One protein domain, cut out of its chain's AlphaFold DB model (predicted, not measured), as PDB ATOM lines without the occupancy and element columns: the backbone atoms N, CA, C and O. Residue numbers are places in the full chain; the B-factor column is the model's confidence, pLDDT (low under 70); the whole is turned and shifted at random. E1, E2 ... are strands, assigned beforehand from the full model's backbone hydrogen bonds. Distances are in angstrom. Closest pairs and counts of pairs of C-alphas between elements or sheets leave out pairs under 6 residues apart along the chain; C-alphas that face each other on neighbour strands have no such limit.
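What this domain is: This is residues 240 to 372 of the 417 residues of the protein "Mtd_N domain-containing protein" of Rickettsiales bacterium (UniProt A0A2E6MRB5). Little of this domain is regular structure: a long loop, residues 240 to 285, leads into one twisted sheet of six strands. Residues 243 to 249 and 257 to 262 of that loop stick out. The 133 printed residues include strands E1 to E6, in that order along the chain and across the mixed sheet; the class is all strand, with 44 residues in named elements. The whole is loose, radius of gyration of the C-alphas 18.6 A, spanning 47 by 46 by 40 A.

Where its parts are: E1, residues 286 to 296, begins at C-alpha 286 (-36.164, 16.116, -41.322) and measures 26.2 A; E2, 301 to 312, 30.0 A; E3, 326 to 333, 22.4 A; E4, 342 to 348, 18.0 A. E5 is 353 to 355; E6, 364 to 366, ends at C-alpha 366 (-51.230, 30.565, -52.387).

How they stand to each other: E1 to E5 form a meander, each strand the antiparallel neighbour of the one before. N 290 and O 308 of hairpin E1 and E2 are within hydrogen-bond range, 2.8 A. E6 is parallel to E5, with N 355 and O 365 within hydrogen-bond range, 2.8 A.

The domain as a whole: The printed part has no cut. E2 to E3 is a long link. Residues 259 to 261, 315 to 318 and 337 to 339 have pLDDT under 70.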
ATOM      1  N   PHE A 240     -41.009  -1.858 -35.739       92.56
ATOM      2  CA  PHE A 240     -42.227  -2.297 -35.065       92.56
ATOM      3  C   PHE A 240     -43.318  -2.502 -36.112       92.56
ATOM      4  O   PHE A 240     -43.786  -1.542 -36.727       92.56
ATOM      5  N   GLN A 241     -43.683  -3.759 -36.350       91.75
ATOM      6  CA  GLN A 241     -44.682  -4.140 -37.343       91.75
ATOM      7  C   GLN A 241     -45.931  -4.680 -36.656       91.75
ATOM      8  O   GLN A 241     -45.848  -5.524 -35.767       91.75
ATOM      9  N   LEU A 242     -47.091  -4.207 -37.104       92.94
ATOM     10  CA  LEU A 242     -48.395  -4.648 -36.627       92.94
ATOM     11  C   LEU A 242     -49.220  -5.135 -37.813       92.94
ATOM     12  O   LEU A 242     -49.532  -4.364 -38.721       92.94
ATOM     13  N   TYR A 243     -49.580  -6.414 -37.788       91.69
ATOM     14  CA  TYR A 243     -50.492  -7.007 -38.756       91.69
ATOM     15  C   TYR A 243     -51.891  -7.035 -38.162       91.69
ATOM     16  O   TYR A 243     -52.104  -7.561 -37.074       91.69
ATOM     17  N   ASN A 244     -52.844  -6.474 -38.895       91.31
ATOM     18  CA  ASN A 244     -54.239  -6.430 -38.500       91.31
ATOM     19  C   ASN A 244     -55.097  -6.919 -39.667       91.31
ATOM     20  O   ASN A 244     -55.120  -6.306 -40.735       91.31
ATOM     21  N   THR A 245     -55.763  -8.049 -39.465       93.94
ATOM     22  CA  THR A 245     -56.589  -8.725 -40.473       93.94
ATOM     23  C   THR A 245     -58.084  -8.572 -40.212       93.94
ATOM     24  O   THR A 245     -58.883  -8.769 -41.128       93.94
ATOM     25  N   ASP A 246     -58.477  -8.193 -38.996       92.62
ATOM     26  CA  ASP A 246     -59.871  -8.119 -38.551       92.62
ATOM     27  C   ASP A 246     -60.464  -6.702 -38.618       92.62
ATOM     28  O   ASP A 246     -61.645  -6.513 -38.332       92.62
ATOM     29  N   LYS A 247     -59.673  -5.720 -39.078       90.94
ATOM     30  CA  LYS A 247     -60.040  -4.295 -39.199       90.94
ATOM     31  C   LYS A 247     -60.276  -3.606 -37.850       90.94
ATOM     32  O   LYS A 247     -60.870  -2.528 -37.822       90.94
ATOM     33  N   SER A 248     -59.821  -4.199 -36.747       91.50
ATOM     34  CA  SER A 248     -59.832  -3.561 -35.429       91.50
ATOM     35  C   SER A 248     -58.869  -2.365 -35.375       91.50
ATOM     36  O   SER A 248     -58.237  -2.011 -36.371       91.50
ATOM     37  N   GLN A 249     -58.751  -1.694 -34.231       91.12
ATOM     38  CA  GLN A 249     -57.732  -0.659 -34.050       91.12
ATOM     39  C   GLN A 249     -56.398  -1.332 -33.688       91.12
ATOM     40  O   GLN A 249     -56.309  -1.938 -32.624       91.12
ATOM     41  N   PRO A 250     -55.349  -1.241 -34.530       91.88
ATOM     42  CA  PRO A 250     -54.075  -1.905 -34.248       91.88
ATOM     43  C   PRO A 250     -53.274  -1.221 -33.128       91.88
ATOM     44  O   PRO A 250     -52.389  -1.841 -32.546       91.88
ATOM     45  N   ILE A 251     -53.549   0.057 -32.847       93.50
ATOM     46  CA  ILE A 251     -52.914   0.837 -31.782       93.50
ATOM     47  C   ILE A 251     -53.999   1.637 -31.062       93.50
ATOM     48  O   ILE A 251     -54.715   2.412 -31.696       93.50
ATOM     49  N   GLU A 252     -54.061   1.498 -29.742       91.88
ATOM     50  CA  GLU A 252     -54.888   2.303 -28.842       91.88
ATOM     51  C   GLU A 252     -54.000   2.875 -27.726       91.88
ATOM     52  O   GLU A 252     -53.142   2.176 -27.185       91.88
ATOM     53  N   ILE A 253     -54.177   4.158 -27.390       91.12
ATOM     54  CA  ILE A 253     -53.432   4.828 -26.314       91.12
ATOM     55  C   ILE A 253     -54.434   5.427 -25.338       91.12
ATOM     56  O   ILE A 253     -55.109   6.412 -25.649       91.12
ATOM     57  N   VAL A 254     -54.493   4.864 -24.135       87.00
ATOM     58  CA  VAL A 254     -55.422   5.281 -23.081       87.00
ATOM     59  C   VAL A 254     -54.652   5.964 -21.957       87.00
ATOM     60  O   VAL A 254     -53.678   5.422 -21.439       87.00
ATOM     61  N   ALA A 255     -55.114   7.147 -21.562       84.50
ATOM     62  CA  ALA A 255     -54.667   7.837 -20.362       84.50
ATOM     63  C   ALA A 255     -55.767   7.761 -19.298       84.50
ATOM     64  O   ALA A 255     -56.954   7.872 -19.608       84.50
ATOM     65  N   VAL A 256     -55.375   7.582 -18.038       81.81
ATOM     66  CA  VAL A 256     -56.294   7.699 -16.902       81.81
ATOM     67  C   VAL A 256     -56.313   9.163 -16.481       81.81
ATOM     68  O   VAL A 256     -55.264   9.723 -16.180       81.81
ATOM     69  N   GLY A 257     -57.488   9.791 -16.496       76.19
ATOM     70  CA  GLY A 257     -57.617  11.210 -16.169       76.19
ATOM     71  C   GLY A 257     -57.389  11.501 -14.684       76.19
ATOM     72  O   GLY A 257     -58.075  10.939 -13.828       76.19
ATOM     73  N   GLY A 258     -56.459  12.407 -14.389       71.00
ATOM     74  CA  GLY A 258     -56.358  13.173 -13.152       71.00
ATOM     75  C   GLY A 258     -56.832  14.621 -13.349       71.00
ATOM     76  O   GLY A 258     -57.313  15.016 -14.409       71.00
ATOM     77  N   THR A 259     -56.753  15.437 -12.294       65.62
ATOM     78  CA  THR A 259     -57.362  16.781 -12.216       65.62
ATOM     79  C   THR A 259     -56.669  17.880 -13.049       65.62
ATOM     80  O   THR A 259     -56.815  19.058 -12.728       65.62
ATOM     81  N   GLY A 260     -55.931  17.556 -14.115       63.56
ATOM     82  CA  GLY A 260     -55.389  18.564 -15.037       63.56
ATOM     83  C   GLY A 260     -54.610  17.987 -16.220       63.56
ATOM     84  O   GLY A 260     -53.858  17.051 -16.033       63.56
ATOM     85  N   ASN A 261     -54.779  18.571 -17.417       69.88
ATOM     86  CA  ASN A 261     -53.981  18.396 -18.652       69.88
ATOM     87  C   ASN A 261     -53.451  16.984 -19.006       69.88
ATOM     88  O   ASN A 261     -52.482  16.872 -19.759       69.88
ATOM     89  N   ASP A 262     -54.080  15.911 -18.535       75.62
ATOM     90  CA  ASP A 262     -53.706  14.543 -18.878       75.62
ATOM     91  C   ASP A 262     -54.269  14.182 -20.259       75.62
ATOM     92  O   ASP A 262     -55.482  14.162 -20.468       75.62
ATOM     93  N   PHE A 263     -53.389  13.897 -21.220       81.50
ATOM     94  CA  PHE A 263     -53.776  13.424 -22.550       81.50
ATOM     95  C   PHE A 263     -52.839  12.318 -23.046       81.50
ATOM     96  O   PHE A 263     -51.632  12.331 -22.798       81.50
ATOM     97  N   SER A 264     -53.402  11.356 -23.782       88.31
ATOM     98  CA  SER A 264     -52.641  10.352 -24.526       88.31
ATOM     99  C   SER A 264     -51.791  11.030 -25.600       88.31
ATOM    100  O   SER A 264     -52.306  11.828 -26.382       88.31
ATOM    101  N   LYS A 265     -50.499  10.697 -25.681       88.44
ATOM    102  CA  LYS A 265     -49.580  11.280 -26.669       88.44
ATOM    103  C   LYS A 265     -48.905  10.223 -27.531       88.44
ATOM    104  O   LYS A 265     -48.523   9.164 -27.043       88.44
ATOM    105  N   PHE A 266     -48.674  10.583 -28.790       91.50
ATOM    106  CA  PHE A 266     -47.723   9.918 -29.671       91.50
ATOM    107  C   PHE A 266     -46.563  10.886 -29.920       91.50
ATOM    108  O   PHE A 266     -46.766  11.958 -30.488       91.50
ATOM    109  N   GLN A 267     -45.371  10.565 -29.413       92.88
ATOM    110  CA  GLN A 267     -44.229  11.482 -29.398       92.88
ATOM    111  C   GLN A 267     -43.084  10.949 -30.256       92.88
ATOM    112  O   GLN A 267     -42.679   9.798 -30.113       92.88
ATOM    113  N   PHE A 268     -42.503  11.835 -31.062       94.19
ATOM    114  CA  PHE A 268     -41.275  11.580 -31.803       94.19
ATOM    115  C   PHE A 268     -40.131  12.393 -31.192       94.19
ATOM    116  O   PHE A 268     -40.262  13.601 -31.010       94.19
ATOM    117  N   ASN A 269     -39.013  11.737 -30.879       92.12
ATOM    118  CA  ASN A 269     -37.780  12.384 -30.433       92.12
ATOM    119  C   ASN A 269     -36.653  11.948 -31.359       92.12
ATOM    120  O   ASN A 269     -36.502  10.757 -31.623       92.12
ATOM    121  N   VAL A 270     -35.873  12.909 -31.839       91.12
ATOM    122  CA  VAL A 270     -34.901  12.685 -32.908       91.12
ATOM    123  C   VAL A 270     -33.569  13.264 -32.468       91.12
ATOM    124  O   VAL A 270     -33.515  14.338 -31.869       91.12
ATOM    125  N   LYS A 271     -32.502  12.531 -32.752       91.31
ATOM    126  CA  LYS A 271     -31.119  12.965 -32.587       91.31
ATOM    127  C   LYS A 271     -30.473  12.950 -33.961       91.31
ATOM    128  O   LYS A 271     -30.602  11.947 -34.658       91.31
ATOM    129  N   ASP A 272     -29.801  14.032 -34.330       89.19
ATOM    130  CA  ASP A 272     -29.036  14.056 -35.571       89.19
ATOM    131  C   ASP A 272     -27.738  13.248 -35.428       89.19
ATOM    132  O   ASP A 272     -27.164  13.165 -34.335       89.19
ATOM    133  N   ASN A 273     -27.267  12.670 -36.533       88.69
ATOM    134  CA  ASN A 273     -26.075  11.828 -36.677       88.69
ATOM    135  C   ASN A 273     -26.076  10.485 -35.913       88.69
ATOM    136  O   ASN A 273     -25.836   9.444 -36.520       88.69
ATOM    137  N   SER A 274     -26.296  10.465 -34.595       88.25
ATOM    138  CA  SER A 274     -26.241   9.231 -33.791       88.25
ATOM    139  C   SER A 274     -27.000   9.341 -32.467       88.25
ATOM    140  O   SER A 274     -27.081  10.403 -31.848       88.25
ATOM    141  N   LEU A 275     -27.502   8.203 -31.974       87.88
ATOM    142  CA  LEU A 275     -28.133   8.104 -30.657       87.88
ATOM    143  C   LEU A 275     -27.148   8.310 -29.495       87.88
ATOM    144  O   LEU A 275     -27.568   8.800 -28.437       87.88
ATOM    145  N   GLN A 276     -25.869   7.964 -29.683       91.25
ATOM    146  CA  GLN A 276     -24.832   8.033 -28.647       91.25
ATOM    147  C   GLN A 276     -24.103   9.381 -28.643       91.25
ATOM    148  O   GLN A 276     -23.911   9.972 -27.581       91.25
ATOM    149  N   THR A 277     -23.757   9.891 -29.825       92.19
ATOM    150  CA  THR A 277     -23.052  11.169 -30.014       92.19
ATOM    151  C   THR A 277     -23.846  12.076 -30.961       92.19
ATOM    152  O   THR A 277     -23.490  12.189 -32.141       92.19
ATOM    153  N   PRO A 278     -24.958  12.674 -30.488       91.81
ATOM    154  CA  PRO A 278     -25.788  13.533 -31.321       91.81
ATOM    155  C   PRO A 278     -25.060  14.821 -31.704       91.81
ATOM    156  O   PRO A 278     -24.254  15.338 -30.927       91.81
ATOM    157  N   VAL A 279     -25.390  15.359 -32.874       90.31
ATOM    158  CA  VAL A 279     -24.920  16.676 -33.333       90.31
ATOM    159  C   VAL A 279     -26.070  17.681 -33.411       90.31
ATOM    160  O   VAL A 279     -27.240  17.332 -33.242       90.31
ATOM    161  N   THR A 280     -25.731  18.955 -33.604       89.62
ATOM    162  CA  THR A 280     -26.710  20.029 -33.789       89.62
ATOM    163  C   THR A 280     -27.371  19.903 -35.157       89.62
ATOM    164  O   THR A 280     -26.670  19.857 -36.162       89.62
ATOM    165  N   PHE A 281     -28.705  19.937 -35.188       90.38
ATOM    166  CA  PHE A 281     -29.461  19.980 -36.436       90.38
ATOM    167  C   PHE A 281     -29.121  21.211 -37.291       90.38
ATOM    168  O   PHE A 281     -28.785  22.285 -36.785       90.38
ATOM    169  N   THR A 282     -29.317  21.076 -38.594       89.00
ATOM    170  CA  THR A 282     -29.218  22.128 -39.605       89.00
ATOM    171  C   THR A 282     -30.601  22.459 -40.182       89.00
ATOM    172  O   THR A 282     -31.551  21.682 -40.102       89.00
ATOM    173  N   ALA A 283     -30.752  23.665 -40.741       87.69
ATOM    174  CA  ALA A 283     -31.982  24.067 -41.420       87.69
ATOM    175  C   ALA A 283     -32.315  23.111 -42.579       87.69
ATOM    176  O   ALA A 283     -31.459  22.832 -43.417       87.69
ATOM    177  N   GLY A 284     -33.563  22.650 -42.638       88.06
ATOM    178  CA  GLY A 284     -34.036  21.678 -43.624       88.06
ATOM    179  C   GLY A 284     -33.983  20.222 -43.167       88.06
ATOM    180  O   GLY A 284     -34.636  19.390 -43.801       88.06
ATOM    181  N   ASP A 285     -33.297  19.909 -42.064       90.94
ATOM    182  CA  ASP A 285     -33.231  18.539 -41.558       90.94
ATOM    183  C   ASP A 285     -34.623  18.014 -41.211       90.94
ATOM    184  O   ASP A 285     -35.433  18.686 -40.564       90.94
ATOM    185  N   SER A 286     -34.913  16.792 -41.653       91.31
ATOM    186  CA  SER A 286     -36.164  16.116 -41.322       91.31
ATOM    187  C   SER A 286     -36.104  15.587 -39.895       91.31
ATOM    188  O   SER A 286     -35.108  14.999 -39.488       91.31
ATOM    189  N   LEU A 287     -37.186  15.772 -39.141       92.94
ATOM    190  CA  LEU A 287     -37.283  15.276 -37.773       92.94
ATOM    191  C   LEU A 287     -38.061  13.958 -37.761       92.94
ATOM    192  O   LEU A 287     -37.490  12.884 -37.603       92.94
ATOM    193  N   ALA A 288     -39.373  14.022 -37.950       95.81
ATOM    194  CA  ALA A 288     -40.240  12.855 -37.920       95.81
ATOM    195  C   ALA A 288     -41.484  13.079 -38.776       95.81
ATOM    196  O   ALA A 288     -41.817  14.215 -39.123       95.81
ATOM    197  N   GLY A 289     -42.183  11.994 -39.097       95.38
ATOM    198  CA  GLY A 289     -43.417  12.067 -39.855       95.38
ATOM    199  C   GLY A 289     -44.220  10.778 -39.849       95.38
ATOM    200  O   GLY A 289     -43.772   9.727 -39.394       95.38
ATOM    201  N   ILE A 290     -45.426  10.896 -40.383       95.75
ATOM    202  CA  ILE A 290     -46.349   9.815 -40.693       95.75
ATOM    203  C   ILE A 290     -46.444   9.753 -42.214       95.75
ATOM    204  O   ILE A 290     -46.675  10.768 -42.874       95.75
ATOM    205  N   ALA A 291     -46.246   8.562 -42.772       94.56
ATOM    206  CA  ALA A 291     -46.307   8.329 -44.204       94.56
ATOM    207  C   ALA A 291     -47.411   7.326 -44.529       94.56
ATOM    208  O   ALA A 291     -47.576   6.318 -43.843       94.56
ATOM    209  N   TRP A 292     -48.126   7.595 -45.614       94.56
ATOM    210  CA  TRP A 292     -49.142   6.711 -46.159       94.56
ATOM    211  C   TRP A 292     -48.696   6.222 -47.528       94.56
ATOM    212  O   TRP A 292     -48.333   7.018 -48.397       94.56
ATOM    213  N   SER A 293     -48.771   4.911 -47.722       92.75
ATOM    214  CA  SER A 293     -48.416   4.244 -48.970       92.75
ATOM    215  C   SER A 293     -49.493   3.234 -49.345       92.75
ATOM    216  O   SER A 293     -50.125   2.641 -48.472       92.75
ATOM    217  N   GLY A 294     -49.689   3.020 -50.643       90.56
ATOM    218  CA  GLY A 294     -50.587   1.996 -51.181       90.56
ATOM    219  C   GLY A 294     -49.800   0.860 -51.824       90.56
ATOM    220  O   GLY A 294     -48.732   1.096 -52.384       90.56
ATOM    221  N   TRP A 295     -50.304  -0.372 -51.750       93.75
ATOM    222  CA  TRP A 295     -49.711  -1.491 -52.481       93.75
ATOM    223  C   TRP A 295     -49.993  -1.347 -53.983       93.75
ATOM    224  O   TRP A 295     -51.151  -1.388 -54.399       93.75
ATOM    225  N   ASP A 296     -48.946  -1.185 -54.791       88.75
ATOM    226  CA  ASP A 296     -49.038  -1.208 -56.251       88.75
ATOM    227  C   ASP A 296     -48.790  -2.629 -56.756       88.75
ATOM    228  O   ASP A 296     -47.665  -3.139 -56.739       88.75
ATOM    229  N   THR A 297     -49.854  -3.270 -57.236       92.62
ATOM    230  CA  THR A 297     -49.805  -4.634 -57.768       92.62
ATOM    231  C   THR A 297     -48.959  -4.754 -59.032       92.62
ATOM    232  O   THR A 297     -48.462  -5.842 -59.306       92.62
ATOM    233  N   ASN A 298     -48.757  -3.671 -59.793       88.50
ATOM    234  CA  ASN A 298     -47.989  -3.720 -61.041       88.50
ATOM    235  C   ASN A 298     -46.484  -3.864 -60.788       88.50
ATOM    236  O   ASN A 298     -45.787  -4.506 -61.568       88.50
ATOM    237  N   ASN A 299     -45.999  -3.300 -59.678       84.44
ATOM    238  CA  ASN A 299     -44.583  -3.312 -59.304       84.44
ATOM    239  C   ASN A 299     -44.291  -4.112 -58.022       84.44
ATOM    240  O   ASN A 299     -43.132  -4.194 -57.617       84.44
ATOM    241  N   SER A 300     -45.321  -4.698 -57.392       93.12
ATOM    242  CA  SER A 300     -45.245  -5.459 -56.130       93.12
ATOM    243  C   SER A 300     -44.506  -4.709 -55.018       93.12
ATOM    244  O   SER A 300     -43.640  -5.258 -54.333       93.12
ATOM    245  N   LYS A 301     -44.810  -3.417 -54.881       90.56
ATOM    246  CA  LYS A 301     -44.172  -2.509 -53.921       90.56
ATOM    247  C   LYS A 301     -45.198  -1.548 -53.342       90.56
ATOM    248  O   LYS A 301     -46.175  -1.195 -53.995       90.56
ATOM    249  N   TYR A 302     -44.940  -1.080 -52.126       89.88
ATOM    250  CA  TYR A 302     -45.668   0.054 -51.572       89.88
ATOM    251  C   TYR A 302     -45.211   1.351 -52.249       89.88
ATOM    252  O   TYR A 302     -44.018   1.655 -52.267       89.88
ATOM    253  N   VAL A 303     -46.158   2.118 -52.785       87.31
ATOM    254  CA  VAL A 303     -45.929   3.416 -53.430       87.31
ATOM    255  C   VAL A 303     -46.411   4.538 -52.502       87.31
ATOM    256  O   VAL A 303     -47.545   4.463 -52.019       87.31
ATOM    257  N   PRO A 304     -45.595   5.581 -52.246       87.88
ATOM    258  CA  PRO A 304     -45.991   6.714 -51.411       87.88
ATOM    259  C   PRO A 304     -47.194   7.482 -51.973       87.88
ATOM    260  O   PRO A 304     -47.217   7.857 -53.150       87.88
ATOM    261  N   SER A 305     -48.168   7.763 -51.109       91.62
ATOM    262  CA  SER A 305     -49.385   8.523 -51.425       91.62
ATOM    263  C   SER A 305     -49.357   9.919 -50.803       91.62
ATOM    264  O   SER A 305     -49.499  10.919 -51.508       91.62
ATOM    265  N   ALA A 306     -49.137   9.996 -49.493       94.44
ATOM    266  CA  ALA A 306     -49.115  11.250 -48.754       94.44
ATOM    267  C   ALA A 306     -48.179  11.149 -47.552       94.44
ATOM    268  O   ALA A 306     -47.855  10.050 -47.089       94.44
ATOM    269  N   GLN A 307     -47.760  12.297 -47.034       94.69
ATOM    270  CA  GLN A 307     -46.927  12.403 -45.845       94.69
ATOM    271  C   GLN A 307     -47.320  13.630 -45.024       94.69
ATOM    272  O   GLN A 307     -47.632  14.690 -45.564       94.69
ATOM    273  N   LEU A 308     -47.261  13.477 -43.708       97.12
ATOM    274  CA  LEU A 308     -47.267  14.564 -42.742       97.12
ATOM    275  C   LEU A 308     -45.945  14.489 -42.001       97.12
ATOM    276  O   LEU A 308     -45.668  13.478 -41.363       97.12
ATOM    277  N   TYR A 309     -45.127  15.525 -42.073       96.00
ATOM    278  CA  TYR A 309     -43.827  15.499 -41.417       96.00
ATOM    279  C   TYR A 309     -43.414  16.875 -40.929       96.00
ATOM    280  O   TYR A 309     -43.977  17.904 -41.301       96.00
ATOM    281  N   THR A 310     -42.414  16.874 -40.062       95.69
ATOM    282  CA  THR A 310     -41.798  18.084 -39.537       95.69
ATOM    283  C   THR A 310     -40.340  18.145 -39.946       95.69
ATOM    284  O   THR A 310     -39.645  17.126 -39.928       95.69
ATOM    285  N   LYS A 311     -39.871  19.346 -40.257       92.75
ATOM    286  CA  LYS A 311     -38.466  19.640 -40.554       92.75
ATOM    287  C   LYS A 311     -38.002  20.854 -39.761       92.75
ATOM    288  O   LYS A 311     -38.830  21.642 -39.298       92.75
ATOM    289  N   VAL A 312     -36.697  21.027 -39.624       92.31
ATOM    290  CA  VAL A 312     -36.118  22.273 -39.115       92.31
ATOM    291  C   VAL A 312     -36.383  23.386 -40.127       92.31
ATOM    292  O   VAL A 312     -36.163  23.218 -41.323       92.31
ATOM    293  N   SER A 313     -36.890  24.518 -39.651       88.88
ATOM    294  CA  SER A 313     -37.335  25.631 -40.486       88.88
ATOM    295  C   SER A 313     -36.186  26.247 -41.288       88.88
ATOM    296  O   SER A 313     -35.152  26.616 -40.732       88.88
ATOM    297  N   ASN A 314     -36.406  26.433 -42.593       80.06
ATOM    298  CA  ASN A 314     -35.468  27.117 -43.491       80.06
ATOM    299  C   ASN A 314     -35.578  28.647 -43.391       80.06
ATOM    300  O   ASN A 314     -34.676  29.363 -43.814       80.06
ATOM    301  N   SER A 315     -36.698  29.153 -42.871       67.94
ATOM    302  CA  SER A 315     -37.091  30.562 -42.994       67.94
ATOM    303  C   SER A 315     -36.839  31.382 -41.729       67.94
ATOM    304  O   SER A 315     -36.827  32.607 -41.793       67.94
ATOM    305  N   ALA A 316     -36.630  30.738 -40.575       62.16
ATOM    306  CA  ALA A 316     -36.725  31.398 -39.273       62.16
ATOM    307  C   ALA A 316     -35.394  31.573 -38.513       62.16
ATOM    308  O   ALA A 316     -35.412  31.643 -37.285       62.16
ATOM    309  N   GLY A 317     -34.253  31.701 -39.197       62.12
ATOM    310  CA  GLY A 317     -32.942  31.862 -38.546       62.12
ATOM    311  C   GLY A 317     -32.458  30.578 -37.852       62.12
ATOM    312  O   GLY A 317     -33.258  29.740 -37.447       62.12
ATOM    313  N   SER A 318     -31.138  30.403 -37.785       60.69
ATOM    314  CA  SER A 318     -30.458  29.137 -37.482       60.69
ATOM    315  C   SER A 318     -30.896  28.452 -36.183       60.69
ATOM    316  O   SER A 318     -31.292  29.102 -35.216       60.69
ATOM    317  N   VAL A 319     -30.714  27.129 -36.149       75.94
ATOM    318  CA  VAL A 319     -30.664  26.345 -34.910       75.94
ATOM    319  C   VAL A 319     -29.714  27.029 -33.921       75.94
ATOM    320  O   VAL A 319     -28.618  27.452 -34.293       75.94
ATOM    321  N   ALA A 320     -30.164  27.193 -32.680       78.75
ATOM    322  CA  ALA A 320     -29.426  27.859 -31.612       78.75
ATOM    323  C   ALA A 320     -29.566  27.067 -30.306       78.75
ATOM    324  O   ALA A 320     -30.343  26.112 -30.232       78.75
ATOM    325  N   ALA A 321     -28.819  27.464 -29.270       78.38
ATOM    326  CA  ALA A 321     -28.968  26.873 -27.943       78.38
ATOM    327  C   ALA A 321     -30.446  26.911 -27.509       78.38
ATOM    328  O   ALA A 321     -31.121  27.931 -27.664       78.38
ATOM    329  N   ASP A 322     -30.944  25.764 -27.047       81.81
ATOM    330  CA  ASP A 322     -32.324  25.549 -26.594       81.81
ATOM    331  C   ASP A 322     -33.422  25.885 -27.621       81.81
ATOM    332  O   ASP A 322     -34.596  25.987 -27.274       81.81
ATOM    333  N   THR A 323     -33.069  26.049 -28.903       85.62
ATOM    334  CA  THR A 323     -34.010  26.479 -29.943       85.62
ATOM    335  C   THR A 323     -33.838  25.675 -31.227       85.62
ATOM    336  O   THR A 323     -32.896  25.878 -31.995       85.62
ATOM    337  N   VAL A 324     -34.831  24.832 -31.516       89.06
ATOM    338  CA  VAL A 324     -35.016  24.194 -32.826       89.06
ATOM    339  C   VAL A 324     -36.376  24.622 -33.366       89.06
ATOM    340  O   VAL A 324     -37.421  24.166 -32.907       89.06
ATOM    341  N   LYS A 325     -36.372  25.549 -34.323       91.12
ATOM    342  CA  LYS A 325     -37.600  26.047 -34.948       91.12
ATOM    343  C   LYS A 325     -38.083  25.049 -35.995       91.12
ATOM    344  O   LYS A 325     -37.323  24.704 -36.894       91.12
ATOM    345  N   GLY A 326     -39.331  24.601 -35.885       91.31
ATOM    346  CA  GLY A 326     -39.912  23.606 -36.786       91.31
ATOM    347  C   GLY A 326     -40.798  24.198 -37.884       91.31
ATOM    348  O   GLY A 326     -41.363  25.280 -37.738       91.31
ATOM    349  N   THR A 327     -40.962  23.439 -38.959       92.69
ATOM    350  CA  THR A 327     -42.000  23.619 -39.979       92.69
ATOM    351  C   THR A 327     -42.834  22.348 -40.041       92.69
ATOM    352  O   THR A 327     -42.271  21.253 -40.116       92.69
ATOM    353  N   LEU A 328     -44.160  22.487 -40.028       95.38
ATOM    354  CA  LEU A 328     -45.104  21.397 -40.275       95.38
ATOM    355  C   LEU A 328     -45.429  21.339 -41.767       95.38
ATOM    356  O   LEU A 328     -45.805  22.354 -42.350       95.38
ATOM    357  N   VAL A 329     -45.308  20.162 -42.374       95.62
ATOM    358  CA  VAL A 329     -45.504  19.964 -43.812       95.62
ATOM    359  C   VAL A 329     -46.533  18.873 -44.066       95.62
ATOM    360  O   VAL A 329     -46.405  17.752 -43.576       95.62
ATOM    361  N   PHE A 330     -47.516  19.194 -44.900       96.25
ATOM    362  CA  PHE A 330     -48.416  18.235 -45.526       96.25
ATOM    363  C   PHE A 330     -47.992  18.080 -46.981       96.25
ATOM    364  O   PHE A 330     -47.953  19.068 -47.713       96.25
ATOM    365  N   ALA A 331     -47.681  16.859 -47.403       94.25
ATOM    366  CA  ALA A 331     -47.287  16.553 -48.769       94.25
ATOM    367  C   ALA A 331     -48.196  15.475 -49.363       94.25
ATOM    368  O   ALA A 331     -48.445  14.442 -48.741       94.25
ATOM    369  N   THR A 332     -48.663  15.688 -50.587       94.06
ATOM    370  CA  THR A 332     -49.444  14.703 -51.346       94.06
ATOM    371  C   THR A 332     -48.802  14.454 -52.698       94.06
ATOM    372  O   THR A 332     -48.273  15.380 -53.309       94.06
ATOM    373  N   ASN A 333     -48.873  13.219 -53.183       90.44
ATOM    374  CA  ASN A 333     -48.380  12.848 -54.501       90.44
ATOM    375  C   ASN A 333     -49.504  12.924 -55.550       90.44
ATOM    376  O   ASN A 333     -50.452  12.149 -55.508       90.44
ATOM    377  N   ASP A 334     -49.358  13.846 -56.494       89.50
ATOM    378  CA  ASP A 334     -50.215  14.066 -57.669       89.50
ATOM    379  C   ASP A 334     -49.564  13.507 -58.956       89.50
ATOM    380  O   ASP A 334     -49.963  13.812 -60.077       89.50
ATOM    381  N   GLY A 335     -48.472  12.749 -58.816       82.50
ATOM    382  CA  GLY A 335     -47.717  12.178 -59.931       82.50
ATOM    383  C   GLY A 335     -48.195  10.783 -60.328       82.50
ATOM    384  O   GLY A 335     -48.921  10.113 -59.595       82.50
ATOM    385  N   THR A 336     -47.720  10.299 -61.477       71.62
ATOM    386  CA  THR A 336     -47.991   8.937 -61.960       71.62
ATOM    387  C   THR A 336     -46.740   8.052 -61.869       71.62
ATOM    388  O   THR A 336     -45.722   8.354 -62.491       71.62
ATOM    389  N   ALA A 337     -46.858   6.953 -61.115       62.66
ATOM    390  CA  ALA A 337     -46.047   5.721 -61.046       62.66
ATOM    391  C   ALA A 337     -44.508   5.771 -60.855       62.66
ATOM    392  O   ALA A 337     -43.988   4.861 -60.215       62.66
ATOM    393  N   SER A 338     -43.769   6.784 -61.325       66.00
ATOM    394  CA  SER A 338     -42.285   6.779 -61.262       66.00
ATOM    395  C   SER A 338     -41.638   8.123 -60.924       66.00
ATOM    396  O   SER A 338     -40.502   8.148 -60.458       66.00
ATOM    397  N   ALA A 339     -42.341   9.236 -61.134       68.81
ATOM    398  CA  ALA A 339     -41.879  10.568 -60.757       68.81
ATOM    399  C   ALA A 339     -42.933  11.200 -59.836       68.81
ATOM    400  O   ALA A 339     -44.021  11.536 -60.314       68.81
ATOM    401  N   PRO A 340     -42.673  11.322 -58.521       76.69
ATOM    402  CA  PRO A 340     -43.628  11.950 -57.623       76.69
ATOM    403  C   PRO A 340     -43.802  13.425 -58.000       76.69
ATOM    404  O   PRO A 340     -42.825  14.156 -58.156       76.69
ATOM    405  N   SER A 341     -45.053  13.867 -58.128       87.06
ATOM    406  CA  SER A 341     -45.401  15.285 -58.266       87.06
ATOM    407  C   SER A 341     -45.961  15.733 -56.930       87.06
ATOM    408  O   SER A 341     -47.133  15.521 -56.631       87.06
ATOM    409  N   LEU A 342     -45.096  16.265 -56.073       87.81
ATOM    410  CA  LEU A 342     -45.491  16.607 -54.715       87.81
ATOM    411  C   LEU A 342     -46.196  17.965 -54.676       87.81
ATOM    412  O   LEU A 342     -45.720  18.956 -55.234       87.81
ATOM    413  N   LYS A 343     -47.333  17.999 -53.987       93.12
ATOM    414  CA  LYS A 343     -48.049  19.218 -53.609       93.12
ATOM    415  C   LYS A 343     -47.891  19.407 -52.115       93.12
ATOM    416  O   LYS A 343     -48.008  18.440 -51.367       93.12
ATOM    417  N   PHE A 344     -47.626  20.640 -51.704       94.06
ATOM    418  CA  PHE A 344     -47.274  20.953 -50.327       94.06
ATOM    419  C   PHE A 344     -48.243  21.951 -49.715       94.06
ATOM    420  O   PHE A 344     -48.692  22.881 -50.385       94.06
ATOM    421  N   MET A 345     -48.494  21.789 -48.424       96.12
ATOM    422  CA  MET A 345     -48.875  22.887 -47.548       96.12
ATOM    423  C   MET A 345     -47.859  22.948 -46.415       96.12
ATOM    424  O   MET A 345     -47.620  21.928 -45.764       96.12
ATOM    425  N   GLU A 346     -47.262  24.110 -46.174       94.38
ATOM    426  CA  GLU A 346     -46.277  24.276 -45.103       94.38
ATOM    427  C   GLU A 346     -46.727  25.347 -44.122       94.38
ATOM    428  O   GLU A 346     -47.110  26.439 -44.531       94.38
ATOM    429  N   PHE A 347     -46.642  25.042 -42.827       94.75
ATOM    430  CA  PHE A 347     -46.792  26.017 -41.755       94.75
ATOM    431  C   PHE A 347     -45.470  26.168 -41.010       94.75
ATOM    432  O   PHE A 347     -44.972  25.224 -40.390       94.75
ATOM    433  N   THR A 348     -44.875  27.348 -41.105       92.00
ATOM    434  CA  THR A 348     -43.532  27.631 -40.599       92.00
ATOM    435  C   THR A 348     -43.576  28.249 -39.203       92.00
ATOM    436  O   THR A 348     -44.545  28.895 -38.805       92.00
ATOM    437  N   SER A 349     -42.491  28.103 -38.442       91.00
ATOM    438  CA  SER A 349     -42.353  28.664 -37.088       91.00
ATOM    439  C   SER A 349     -42.493  30.191 -36.983       91.00
ATOM    440  O   SER A 349     -42.698  30.698 -35.887       91.00
ATOM    441  N   ASP A 350     -42.316  30.936 -38.079       89.19
ATOM    442  CA  ASP A 350     -42.567  32.387 -38.154       89.19
ATOM    443  C   ASP A 350     -44.038  32.723 -38.477       89.19
ATOM    444  O   ASP A 350     -44.378  33.889 -38.659       89.19
ATOM    445  N   GLY A 351     -44.918  31.715 -38.505       91.75
ATOM    446  CA  GLY A 351     -46.367  31.871 -38.618       91.75
ATOM    447  C   GLY A 351     -46.890  31.986 -40.047       91.75
ATOM    448  O   GLY A 351     -48.012  32.459 -40.232       91.75
ATOM    449  N   LYS A 352     -46.113  31.583 -41.059       93.12
ATOM    450  CA  LYS A 352     -46.544  31.630 -42.461       93.12
ATOM    451  C   LYS A 352     -47.133  30.297 -42.904       93.12
ATOM    452  O   LYS A 352     -46.610  29.243 -42.557       93.12
ATOM    453  N   LEU A 353     -48.193  30.361 -43.705       95.12
ATOM    454  CA  LEU A 353     -48.816  29.234 -44.391       95.12
ATOM    455  C   LEU A 353     -48.585  29.361 -45.901       95.12
ATOM    456  O   LEU A 353     -49.069  30.311 -46.516       95.12
ATOM    457  N   SER A 354     -47.899  28.396 -46.512       95.19
ATOM    458  CA  SER A 354     -47.838  28.258 -47.972       95.19
ATOM    459  C   SER A 354     -48.734  27.124 -48.458       95.19
ATOM    460  O   SER A 354     -48.833  26.077 -47.819       95.19
ATOM    461  N   ILE A 355     -49.373  27.315 -49.610       95.88
ATOM    462  CA  ILE A 355     -50.188  26.314 -50.303       95.88
ATOM    463  C   ILE A 355     -49.646  26.154 -51.720       95.88
ATOM    464  O   ILE A 355     -49.462  27.133 -52.445       95.88
ATOM    465  N   ASN A 356     -49.402  24.904 -52.115       94.44
ATOM    466  CA  ASN A 356     -48.790  24.524 -53.388       94.44
ATOM    467  C   ASN A 356     -47.410  25.190 -53.619       94.44
ATOM    468  O   ASN A 356     -47.010  25.476 -54.749       94.44
ATOM    469  N   SER A 357     -46.680  25.451 -52.529       89.75
ATOM    470  CA  SER A 357     -45.345  26.058 -52.515       89.75
ATOM    471  C   SER A 357     -44.569  25.600 -51.275       89.75
ATOM    472  O   SER A 357     -45.162  25.375 -50.221       89.75
ATOM    473  N   GLN A 358     -43.244  25.491 -51.400       83.25
ATOM    474  CA  GLN A 358     -42.312  25.169 -50.303       83.25
ATOM    475  C   GLN A 358     -41.621  26.416 -49.724       83.25
ATOM    476  O   GLN A 358     -40.762  26.323 -48.851       83.25
ATOM    477  N   THR A 359     -41.962  27.596 -50.240       80.94
ATOM    478  CA  THR A 359     -41.441  28.882 -49.775       80.94
ATOM    479  C   THR A 359     -42.606  29.843 -49.612       80.94
ATOM    480  O   THR A 359     -43.292  30.134 -50.590       80.94
ATOM    481  N   ALA A 360     -42.826  30.324 -48.389       85.06
ATOM    482  CA  ALA A 360     -43.854  31.314 -48.100       85.06
ATOM    483  C   ALA A 360     -43.288  32.739 -48.231       85.06
ATOM    484  O   ALA A 360     -42.464  33.175 -47.416       85.06
ATOM    485  N   ASN A 361     -43.756  33.483 -49.231       85.75
ATOM    486  CA  ASN A 361     -43.379  34.883 -49.459       85.75
ATOM    487  C   ASN A 361     -44.277  35.879 -48.705       85.75
ATOM    488  O   ASN A 361     -43.942  37.057 -48.593       85.75
ATOM    489  N   ALA A 362     -45.390  35.405 -48.149       89.06
ATOM    490  CA  ALA A 362     -46.327  36.156 -47.322       89.06
ATOM    491  C   ALA A 362     -46.829  35.278 -46.163       89.06
ATOM    492  O   ALA A 362     -46.543  34.083 -46.115       89.06
ATOM    493  N   THR A 363     -47.579  35.859 -45.221       93.00
ATOM    494  CA  THR A 363     -48.195  35.101 -44.114       93.00
ATOM    495  C   THR A 363     -49.158  34.027 -44.617       93.00
ATOM    496  O   THR A 363     -49.208  32.943 -44.052       93.00
ATOM    497  N   LEU A 364     -49.886  34.306 -45.698       94.31
ATOM    498  CA  LEU A 364     -50.611  33.312 -46.479       94.31
ATOM    499  C   LEU A 364     -50.144  33.438 -47.928       94.31
ATOM    500  O   LEU A 364     -50.344  34.484 -48.543       94.31
ATOM    501  N   ASP A 365     -49.517  32.394 -48.454       94.25
ATOM    502  CA  ASP A 365     -49.001  32.349 -49.822       94.25
ATOM    503  C   ASP A 365     -49.669  31.203 -50.586       94.25
ATOM    504  O   ASP A 365     -49.452  30.028 -50.287       94.25
ATOM    505  N   VAL A 366     -50.521  31.541 -51.552       95.12
ATOM    506  CA  VAL A 366     -51.230  30.565 -52.387       95.12
ATOM    507  C   VAL A 366     -50.635  30.603 -53.785       95.12
ATOM    508  O   VAL A 366     -50.916  31.508 -54.567       95.12
ATOM    509  N   ASN A 367     -49.863  29.576 -54.132       94.31
ATOM    510  CA  ASN A 367     -49.363  29.399 -55.489       94.31
ATOM    511  C   ASN A 367     -50.438  28.736 -56.364       94.31
ATOM    512  O   ASN A 367     -50.434  27.522 -56.599       94.31
ATOM    513  N   GLY A 368     -51.412  29.535 -56.789       92.62
ATOM    514  CA  GLY A 368     -52.565  29.098 -57.566       92.62
ATOM    515  C   GLY A 368     -53.760  30.025 -57.366       92.62
ATOM    516  O   GLY A 368     -53.614  31.183 -56.987       92.62
ATOM    517  N   ASN A 369     -54.961  29.503 -57.605       93.38
ATOM    518  CA  ASN A 369     -56.192  30.271 -57.439       93.38
ATOM    519  C   ASN A 369     -56.745  30.111 -56.018       93.38
ATOM    520  O   ASN A 369     -56.881  28.990 -55.528       93.38
ATOM    521  N   ALA A 370     -57.164  31.216 -55.400       93.31
ATOM    522  CA  ALA A 370     -57.989  31.198 -54.196       93.31
ATOM    523  C   ALA A 370     -59.464  31.396 -54.580       93.31
ATOM    524  O   ALA A 370     -59.823  32.398 -55.196       93.31
ATOM    525  N   LYS A 371     -60.332  30.448 -54.212       94.69
ATOM    526  CA  LYS A 371     -61.790  30.575 -54.359       94.69
ATOM    527  C   LYS A 371     -62.419  30.701 -52.976       94.69
ATOM    528  O   LYS A 371     -62.386  29.750 -52.202       94.69
ATOM    529  N   ILE A 372     -63.016  31.854 -52.692       95.38
ATOM    530  CA  ILE A 372     -63.694  32.128 -51.420       95.38
ATOM    531  C   ILE A 372     -65.195  31.898 -51.602       95.38
ATOM    532  O   ILE A 372     -65.796  32.432 -52.530       95.38
TER     533      ILE A 372